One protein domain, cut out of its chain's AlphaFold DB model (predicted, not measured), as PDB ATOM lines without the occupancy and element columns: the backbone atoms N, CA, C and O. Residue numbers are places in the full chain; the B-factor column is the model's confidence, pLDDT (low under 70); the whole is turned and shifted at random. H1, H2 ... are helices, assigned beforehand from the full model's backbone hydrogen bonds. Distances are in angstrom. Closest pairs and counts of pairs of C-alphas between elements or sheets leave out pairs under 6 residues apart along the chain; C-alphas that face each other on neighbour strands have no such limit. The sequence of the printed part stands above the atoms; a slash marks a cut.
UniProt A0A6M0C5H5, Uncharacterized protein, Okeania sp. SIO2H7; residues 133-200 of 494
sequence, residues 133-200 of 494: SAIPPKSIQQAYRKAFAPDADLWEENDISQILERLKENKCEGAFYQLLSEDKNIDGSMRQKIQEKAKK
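This is residues 133 to 200 of the 494 residues of an uncharacterized protein of Okeania sp. SIO2H7 (UniProt A0A6M0C5H5). Two helices, H1 and H4, pack on each other at a steep tilt in the middle; H5 folds back along H4 as a helical hairpin at one end of the longest axis, and the short H2 sits at the other end. H3 lies loosely beside the second half of H1, and its last turn leads through a tight link to the start of H4. The printed part has 68 residues with five named helices, in the order H1 H2 H3 H4 H5, and no named strand; the class is all helix. The whole is compact, with a radius of gyration of the C-alphas of 11.2 A, and rounded, spanning 32 by 23 by 19 A.

H1, residues 137 to 148, and H4, residues 173 to 182, are the hub, touching three other helices each. They touch with 13 pairs of C-alphas within 8 A, the closest being those of Ala 147 and Phe 176, 5.2 A apart. They run opposite ways at a steep tilt of 48 degrees. H4 touches H5, residues 188 to 198, and forms a helical hairpin with it. Their closest C-alphas are those of Ser 181 and Arg 191, 4.6 A apart, and they run opposite ways at a shallow tilt of 24 degrees. H1 only just touches H3, residues 160 to 169, with 3 pairs of C-alphas within 8 A and with its residues 144 to 148 alone. Their closest C-alphas are those of Tyr 144 and Ile 163, 7.2 A apart, and they run the same way at a shallow tilt of 14 degrees. H3 and H4 only just touch, with 3 pairs within 8 A, and only at the corner, where the C-alphas of Leu 167 and Glu 173 are closest at 5.1 A. H1 touches H2, residues 151 to 154, only at the corner and with its residues 144 to 146 alone; the closest C-alphas are those of Arg 145 and Ala 152, 5.0 A apart. H5 is apart from H1, H2 and H3. Every O i to N i+4 pair is within hydrogen-bond range in H1, H3, H4 and H5; H2 is too short for such a pair.

H1, residues 137 to 148, is the longest helix by residues; it begins at C-alpha 137 at (19.669, -13.980, 25.760) and is 16.3 A long. H2, residues 151 to 154, is short. H3, residues 160 to 169, is 14.0 A long. H4, residues 173 to 182, is 14.3 A long from C-alpha 173 at (29.733, -1.505, 23.383). H5, residues 188 to 198, is 15.0 A long and ends at C-alpha 198 at (33.685, -5.037, 17.428).

The two C-alphas farthest apart are those of Leu 154 and Ser 189, at 32.6 A. The printed part has no cut, and the four links between the helices are tight. The mean pLDDT of the printed part is 71.2. It is under 70 at residues 145 to 158, 162, 165 to 167, 169 to 172 and 200, and H2 has a mean of 44.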
ATOM      1  N   SER A 133      17.928 -11.225  18.226       72.19
ATOM      2  CA  SER A 133      16.946 -12.313  18.377       72.19
ATOM      3  C   SER A 133      17.541 -13.682  18.023       72.19
ATOM      4  O   SER A 133      17.135 -14.702  18.579       72.19
ATOM      5  N   ALA A 134      18.570 -13.695  17.168       73.00
ATOM      6  CA  ALA A 134      19.358 -14.874  16.816       73.00
ATOM      7  C   ALA A 134      20.557 -15.125  17.761       73.00
ATOM      8  O   ALA A 134      21.361 -16.025  17.508       73.00
ATOM      9  N   ILE A 135      20.696 -14.354  18.848       80.56
ATOM     10  CA  ILE A 135      21.718 -14.547  19.886       80.56
ATOM     11  C   ILE A 135      21.027 -15.043  21.167       80.56
ATOM     12  O   ILE A 135      20.026 -14.457  21.577       80.56
ATOM     13  N   PRO A 136      21.539 -16.083  21.857       82.56
ATOM     14  CA  PRO A 136      20.953 -16.529  23.118       82.56
ATOM     15  C   PRO A 136      20.911 -15.382  24.149       82.56
ATOM     16  O   PRO A 136      21.961 -14.805  24.441       82.56
ATOM     17  N   PRO A 137      19.760 -15.077  24.787       76.12
ATOM     18  CA  PRO A 137      19.669 -13.980  25.760       76.12
ATOM     19  C   PRO A 137      20.653 -14.101  26.932       76.12
ATOM     20  O   PRO A 137      21.141 -13.098  27.444       76.12
ATOM     21  N   LYS A 138      21.030 -15.334  27.305       76.81
ATOM     22  CA  LYS A 138      22.087 -15.591  28.297       76.81
ATOM     23  C   LYS A 138      23.468 -15.117  27.833       76.81
ATOM     24  O   LYS A 138      24.207 -14.582  28.649       76.81
ATOM     25  N   SER A 139      23.803 -15.264  26.550       80.94
ATOM     26  CA  SER A 139      25.046 -14.744  25.967       80.94
ATOM     27  C   SER A 139      25.048 -13.215  25.945       80.94
ATOM     28  O   SER A 139      26.050 -12.605  26.311       80.94
ATOM     29  N   ILE A 140      23.907 -12.595  25.606       79.00
ATOM     30  CA  ILE A 140      23.711 -11.135  25.681       79.00
ATOM     31  C   ILE A 140      23.946 -10.642  27.112       79.00
ATOM     32  O   ILE A 140      24.822  -9.811  27.330       79.00
ATOM     33  N   GLN A 141      23.226 -11.184  28.098       76.12
ATOM     34  CA  GLN A 141      23.360 -10.761  29.495       76.12
ATOM     35  C   GLN A 141      24.749 -11.064  30.075       76.12
ATOM     36  O   GLN A 141      25.286 -10.249  30.823       76.12
ATOM     37  N   GLN A 142      25.375 -12.188  29.711       74.06
ATOM     38  CA  GLN A 142      26.724 -12.517  30.178       74.06
ATOM     39  C   GLN A 142      27.789 -11.591  29.575       74.06
ATOM     40  O   GLN A 142      28.736 -11.232  30.275       74.06
ATOM     41  N   ALA A 143      27.651 -11.184  28.309       76.75
ATOM     42  CA  ALA A 143      28.523 -10.180  27.707       76.75
ATOM     43  C   ALA A 143      28.254  -8.779  28.274       76.75
ATOM     44  O   ALA A 143      29.207  -8.054  28.549       76.75
ATOM     45  N   TYR A 144      26.985  -8.419  28.507       72.56
ATOM     46  CA  TYR A 144      26.587  -7.143  29.110       72.56
ATOM     47  C   TYR A 144      27.209  -6.972  30.495       72.56
ATOM     48  O   TYR A 144      27.987  -6.043  30.708       72.56
ATOM     49  N   ARG A 145      26.979  -7.937  31.398       69.06
ATOM     50  CA  ARG A 145      27.513  -7.909  32.768       69.06
ATOM     51  C   ARG A 145      29.039  -7.823  32.808       69.06
ATOM     52  O   ARG A 145      29.594  -7.033  33.562       69.06
ATOM     53  N   LYS A 146      29.726  -8.572  31.938       67.81
ATOM     54  CA  LYS A 146      31.194  -8.519  31.810       67.81
ATOM     55  C   LYS A 146      31.720  -7.202  31.228       67.81
ATOM     56  O   LYS A 146      32.838  -6.823  31.550       67.81
ATOM     57  N   ALA A 147      30.956  -6.522  30.375       65.38
ATOM     58  CA  ALA A 147      31.354  -5.244  29.790       65.38
ATOM     59  C   ALA A 147      31.095  -4.047  30.728       65.38
ATOM     60  O   ALA A 147      31.757  -3.019  30.589       65.38
ATOM     61  N   PHE A 148      30.153  -4.169  31.671       55.56
ATOM     62  CA  PHE A 148      29.714  -3.082  32.560       55.56
ATOM     63  C   PHE A 148      30.253  -3.130  33.997       55.56
ATOM     64  O   PHE A 148      29.887  -2.276  34.799       55.56
ATOM     65  N   ALA A 149      31.095  -4.107  34.341       47.59
ATOM     66  CA  ALA A 149      31.643  -4.230  35.691       47.59
ATOM     67  C   ALA A 149      32.340  -2.924  36.168       47.59
ATOM     68  O   ALA A 149      33.018  -2.270  35.360       47.59
ATOM     69  N   PRO A 150      32.189  -2.545  37.456       36.69
ATOM     70  CA  PRO A 150      31.554  -3.322  38.534       36.69
ATOM     71  C   PRO A 150      30.014  -3.223  38.613       36.69
ATOM     72  O   PRO A 150      29.382  -4.164  39.081       36.69
ATOM     73  N   ASP A 151      29.392  -2.154  38.110       41.56
ATOM     74  CA  ASP A 151      28.001  -1.777  38.452       41.56
ATOM     75  C   ASP A 151      26.890  -2.607  37.774       41.56
ATOM     76  O   ASP A 151      25.703  -2.324  37.929       41.56
ATOM     77  N   ALA A 152      27.247  -3.618  36.980       47.28
ATOM     78  CA  ALA A 152      26.325  -4.261  36.045       47.28
ATOM     79  C   ALA A 152      25.147  -5.008  36.698       47.28
ATOM     80  O   ALA A 152      24.075  -5.098  36.106       47.28
ATOM     81  N   ASP A 153      25.342  -5.552  37.901       47.16
ATOM     82  CA  ASP A 153      24.312  -6.314  38.619       47.16
ATOM     83  C   ASP A 153      23.326  -5.413  39.400       47.16
ATOM     84  O   ASP A 153      22.362  -5.921  39.969       47.16
ATOM     85  N   LEU A 154      23.505  -4.082  39.385       39.12
ATOM     86  CA  LEU A 154      22.532  -3.112  39.922       39.12
ATOM     87  C   LEU A 154      21.344  -2.849  38.973       39.12
ATOM     88  O   LEU A 154      20.387  -2.181  39.365       39.12
ATOM     89  N   TRP A 155      21.390  -3.350  37.732       46.62
ATOM     90  CA  TRP A 155      20.434  -3.007  36.675       46.62
ATOM     91  C   TRP A 155      19.899  -4.268  35.971       46.62
ATOM     92  O   TRP A 155      20.531  -4.807  35.062       46.62
ATOM     93  N   GLU A 156      18.705  -4.739  36.355       54.34
ATOM     94  CA  GLU A 156      18.035  -5.898  35.725       54.34
ATOM     95  C   GLU A 156      17.393  -5.566  34.360       54.34
ATOM     96  O   GLU A 156      16.200  -5.769  34.112       54.34
ATOM     97  N   GLU A 157      18.203  -5.053  33.441       58.09
ATOM     98  CA  GLU A 157      17.784  -4.723  32.083       58.09
ATOM     99  C   GLU A 157      17.642  -5.999  31.241       58.09
ATOM    100  O   GLU A 157      18.602  -6.721  30.960       58.09
ATOM    101  N   ASN A 158      16.401  -6.292  30.854       60.06
ATOM    102  CA  ASN A 158      16.042  -7.448  30.030       60.06
ATOM    103  C   ASN A 158      15.733  -7.070  28.566       60.06
ATOM    104  O   ASN A 158      15.599  -7.955  27.722       60.06
ATOM    105  N   ASP A 159      15.642  -5.774  28.253       72.81
ATOM    106  CA  ASP A 159      15.486  -5.253  26.892       72.81
ATOM    107  C   ASP A 159      16.860  -4.936  26.285       72.81
ATOM    108  O   ASP A 159      17.644  -4.161  26.837       72.81
ATOM    109  N   ILE A 160      17.141  -5.509  25.111       74.12
ATOM    110  CA  ILE A 160      18.367  -5.248  24.353       74.12
ATOM    111  C   ILE A 160      18.522  -3.764  23.987       74.12
ATOM    112  O   ILE A 160      19.641  -3.264  23.916       74.12
ATOM    113  N   SER A 161      17.418  -3.043  23.800       71.12
ATOM    114  CA  SER A 161      17.409  -1.613  23.474       71.12
ATOM    115  C   SER A 161      17.985  -0.785  24.626       71.12
ATOM    116  O   SER A 161      18.819   0.091  24.404       71.12
ATOM    117  N   GLN A 162      17.593  -1.123  25.860       67.31
ATOM    118  CA  GLN A 162      18.081  -0.499  27.091       67.31
ATOM    119  C   GLN A 162      19.549  -0.860  27.327       67.31
ATOM    120  O   GLN A 162      20.371   0.039  27.462       67.31
ATOM    121  N   ILE A 163      19.893  -2.152  27.229       70.94
ATOM    122  CA  ILE A 163      21.278  -2.653  27.278       70.94
ATOM    123  C   ILE A 163      22.180  -1.871  26.311       70.94
ATOM    124  O   ILE A 163      23.251  -1.408  26.698       70.94
ATOM    125  N   LEU A 164      21.760  -1.692  25.055       73.69
ATOM    126  CA  LEU A 164      22.536  -0.971  24.045       73.69
ATOM    127  C   LEU A 164      22.617   0.531  24.319       73.69
ATOM    128  O   LEU A 164      23.692   1.099  24.149       73.69
ATOM    129  N   GLU A 165      21.535   1.180  24.755       67.75
ATOM    130  CA  GLU A 165      21.579   2.587  25.171       67.75
ATOM    131  C   GLU A 165      22.545   2.775  26.349       67.75
ATOM    132  O   GLU A 165      23.437   3.619  26.254       67.75
ATOM    133  N   ARG A 166      22.463   1.933  27.389       64.62
ATOM    134  CA  ARG A 166      23.368   1.951  28.550       64.62
ATOM    135  C   ARG A 166      24.819   1.747  28.128       64.62
ATOM    136  O   ARG A 166      25.694   2.535  28.497       64.62
ATOM    137  N   LEU A 167      25.081   0.719  27.310       67.75
ATOM    138  CA  LEU A 167      26.410   0.413  26.764       67.75
ATOM    139  C   LEU A 167      26.967   1.600  25.985       67.75
ATOM    140  O   LEU A 167      28.160   1.863  26.079       67.75
ATOM    141  N   LYS A 168      26.108   2.316  25.257       70.00
ATOM    142  CA  LYS A 168      26.443   3.466  24.418       70.00
ATOM    143  C   LYS A 168      26.644   4.734  25.239       70.00
ATOM    144  O   LYS A 168      27.596   5.451  24.989       70.00
ATOM    145  N   GLU A 169      25.863   4.998  26.285       58.34
ATOM    146  CA  GLU A 169      26.215   6.010  27.301       58.34
ATOM    147  C   GLU A 169      27.620   5.762  27.884       58.34
ATOM    148  O   GLU A 169      28.322   6.701  28.258       58.34
ATOM    149  N   ASN A 170      28.071   4.503  27.870       57.66
ATOM    150  CA  ASN A 170      29.272   4.042  28.546       57.66
ATOM    151  C   ASN A 170      30.408   3.488  27.642       57.66
ATOM    152  O   ASN A 170      31.352   2.990  28.233       57.66
ATOM    153  N   LYS A 171      30.371   3.556  26.286       63.66
ATOM    154  CA  LYS A 171      31.100   2.748  25.229       63.66
ATOM    155  C   LYS A 171      31.452   1.294  25.517       63.66
ATOM    156  O   LYS A 171      32.159   0.666  24.721       63.66
ATOM    157  N   CYS A 172      30.923   0.719  26.587       67.25
ATOM    158  CA  CYS A 172      31.141  -0.679  26.896       67.25
ATOM    159  C   CYS A 172      30.669  -1.578  25.731       67.25
ATOM    160  O   CYS A 172      31.102  -2.721  25.658       67.25
ATOM    161  N   GLU A 173      29.890  -1.037  24.773       79.94
ATOM    162  CA  GLU A 173      29.733  -1.505  23.383       79.94
ATOM    163  C   GLU A 173      30.961  -2.248  22.824       79.94
ATOM    164  O   GLU A 173      30.826  -3.386  22.386       79.94
ATOM    165  N   GLY A 174      32.158  -1.646  22.844       76.00
ATOM    166  CA  GLY A 174      33.352  -2.247  22.232       76.00
ATOM    167  C   GLY A 174      33.745  -3.573  22.890       76.00
ATOM    168  O   GLY A 174      33.912  -4.589  22.212       76.00
ATOM    169  N   ALA A 175      33.809  -3.582  24.224       71.62
ATOM    170  CA  ALA A 175      34.078  -4.780  25.018       71.62
ATOM    171  C   ALA A 175      32.936  -5.810  24.911       71.62
ATOM    172  O   ALA A 175      33.188  -7.004  24.771       71.62
ATOM    173  N   PHE A 176      31.684  -5.350  24.908       83.06
ATOM    174  CA  PHE A 176      30.477  -6.163  24.754       83.06
ATOM    175  C   PHE A 176      30.454  -6.919  23.422       83.06
ATOM    176  O   PHE A 176      30.275  -8.138  23.410       83.06
ATOM    177  N   TYR A 177      30.702  -6.233  22.300       85.00
ATOM    178  CA  TYR A 177      30.794  -6.884  20.993       85.00
ATOM    179  C   TYR A 177      32.002  -7.823  20.917       85.00
ATOM    180  O   TYR A 177      31.869  -8.917  20.372       85.00
ATOM    181  N   GLN A 178      33.156  -7.477  21.500       81.31
ATOM    182  CA  GLN A 178      34.278  -8.418  21.548       81.31
ATOM    183  C   GLN A 178      33.901  -9.706  22.307       81.31
ATOM    184  O   GLN A 178      34.037 -10.795  21.748       81.31
ATOM    185  N   LEU A 179      33.346  -9.590  23.516       80.31
ATOM    186  CA  LEU A 179      32.933 -10.725  24.350       80.31
ATOM    187  C   LEU A 179      31.865 -11.601  23.676       80.31
ATOM    188  O   LEU A 179      31.951 -12.828  23.742       80.31
ATOM    189  N   LEU A 180      30.896 -11.000  22.975       83.50
ATOM    190  CA  LEU A 180      29.934 -11.741  22.152       83.50
ATOM    191  C   LEU A 180      30.604 -12.454  20.964       83.50
ATOM    192  O   LEU A 180      30.205 -13.561  20.613       83.50
ATOM    193  N   SER A 181      31.638 -11.872  20.345       82.88
ATOM    194  CA  SER A 181      32.360 -12.534  19.244       82.88
ATOM    195  C   SER A 181      33.177 -13.754  19.696       82.88
ATOM    196  O   SER A 181      33.493 -14.626  18.885       82.88
ATOM    197  N   GLU A 182      33.489 -13.838  20.992       80.12
ATOM    198  CA  GLU A 182      34.271 -14.912  21.608       80.12
ATOM    199  C   GLU A 182      33.400 -16.054  22.175       80.12
ATOM    200  O   GLU A 182      33.904 -17.168  22.364       80.12
ATOM    201  N   ASP A 183      32.093 -15.840  22.396       80.88
ATOM    202  CA  ASP A 183      31.197 -16.863  22.953       80.88
ATOM    203  C   ASP A 183      30.941 -18.021  21.971       80.88
ATOM    204  O   ASP A 183      30.241 -17.908  20.963       80.88
ATOM    205  N   LYS A 184      31.470 -19.196  22.322       81.38
ATOM    206  CA  LYS A 184      31.370 -20.431  21.535       81.38
ATOM    207  C   LYS A 184      29.938 -20.953  21.371       81.38
ATOM    208  O   LYS A 184      29.728 -21.764  20.472       81.38
ATOM    209  N   ASN A 185      28.985 -20.498  22.191       81.25
ATOM    210  CA  ASN A 185      27.565 -20.851  22.086       81.25
ATOM    211  C   ASN A 185      26.833 -20.099  20.957       81.25
ATOM    212  O   ASN A 185      25.749 -20.511  20.553       81.25
ATOM    213  N   ILE A 186      27.413 -19.012  20.440       83.38
ATOM    214  CA  ILE A 186      26.879 -18.269  19.293       83.38
ATOM    215  C   ILE A 186      27.366 -18.931  17.995       83.38
ATOM    216  O   ILE A 186      28.502 -19.412  17.917       83.38
ATOM    217  N   ASP A 187      26.526 -18.953  16.958       85.12
ATOM    218  CA  ASP A 187      26.889 -19.494  15.643       85.12
ATOM    219  C   ASP A 187      28.164 -18.839  15.056       85.12
ATOM    220  O   ASP A 187      28.465 -17.671  15.310       85.12
ATOM    221  N   GLY A 188      28.921 -19.595  14.255       78.12
ATOM    222  CA  GLY A 188      30.176 -19.138  13.656       78.12
ATOM    223  C   GLY A 188      30.014 -17.971  12.672       78.12
ATOM    224  O   GLY A 188      30.846 -17.063  12.675       78.12
ATOM    225  N   SER A 189      28.937 -17.948  11.879       81.00
ATOM    226  CA  SER A 189      28.626 -16.839  10.962       81.00
ATOM    227  C   SER A 189      28.181 -15.597  11.734       81.00
ATOM    228  O   SER A 189      28.615 -14.481  11.440       81.00
ATOM    229  N   MET A 190      27.378 -15.783  12.788       80.50
ATOM    230  CA  MET A 190      26.987 -14.678  13.665       80.50
ATOM    231  C   MET A 190      28.196 -14.086  14.410       80.50
ATOM    232  O   MET A 190      28.378 -12.868  14.402       80.50
ATOM    233  N   ARG A 191      29.091 -14.916  14.965       83.12
ATOM    234  CA  ARG A 191      30.335 -14.451  15.608       83.12
ATOM    235  C   ARG A 191      31.226 -13.629  14.686       83.12
ATOM    236  O   ARG A 191      31.779 -12.634  15.144       83.12
ATOM    237  N   GLN A 192      31.342 -13.984  13.404       80.44
ATOM    238  CA  GLN A 192      32.106 -13.179  12.442       80.44
ATOM    239  C   GLN A 192      31.510 -11.773  12.273       80.44
ATOM    240  O   GLN A 192      32.244 -10.794  12.408       80.44
ATOM    241  N   LYS A 193      30.185 -11.652  12.104       82.12
ATOM    242  CA  LYS A 193      29.488 -10.350  12.026       82.12
ATOM    243  C   LYS A 193      29.663  -9.518  13.299       82.12
ATOM    244  O   LYS A 193      29.906  -8.314  13.231       82.12
ATOM    245  N   ILE A 194      29.585 -10.160  14.466       81.69
ATOM    246  CA  ILE A 194      29.839  -9.508  15.756       81.69
ATOM    247  C   ILE A 194      31.297  -9.023  15.831       81.69
ATOM    248  O   ILE A 194      31.535  -7.885  16.226       81.69
ATOM    249  N   GLN A 195      32.270  -9.829  15.393       81.25
ATOM    250  CA  GLN A 195      33.685  -9.446  15.384       81.25
ATOM    251  C   GLN A 195      33.972  -8.282  14.417       81.25
ATOM    252  O   GLN A 195      34.837  -7.450  14.685       81.25
ATOM    253  N   GLU A 196      33.254  -8.192  13.295       78.88
ATOM    254  CA  GLU A 196      33.311  -7.044  12.380       78.88
ATOM    255  C   GLU A 196      32.694  -5.776  12.983       78.88
ATOM    256  O   GLU A 196      33.232  -4.687  12.771       78.88
ATOM    257  N   LYS A 197      31.630  -5.897  13.793       78.75
ATOM    258  CA  LYS A 197      31.094  -4.768  14.570       78.75
ATOM    259  C   LYS A 197      32.056  -4.355  15.692       78.75
ATOM    260  O   LYS A 197      32.318  -3.166  15.835       78.75
ATOM    261  N   ALA A 198      32.674  -5.305  16.400       74.62
ATOM    262  CA  ALA A 198      33.685  -5.037  17.428       74.62
ATOM    263  C   ALA A 198      34.888  -4.244  16.878       74.62
ATOM    264  O   ALA A 198      35.288  -3.251  17.475       74.62
ATOM    265  N   LYS A 199      35.399  -4.604  15.687       75.56
ATOM    266  CA  LYS A 199      36.518  -3.916  14.999       75.56
ATOM    267  C   LYS A 199      36.263  -2.440  14.647       75.56
ATOM    268  O   LYS A 199      37.202  -1.761  14.238       75.56
ATOM    269  N   LYS A 200      35.025  -1.940  14.755       68.88
ATOM    270  CA  LYS A 200      34.688  -0.519  14.537       68.88
ATOM    271  C   LYS A 200      34.886   0.343  15.780       68.88
ATOM    272  O   LYS A 200      35.067   1.550  15.647       68.88
TER     273      LYS A 200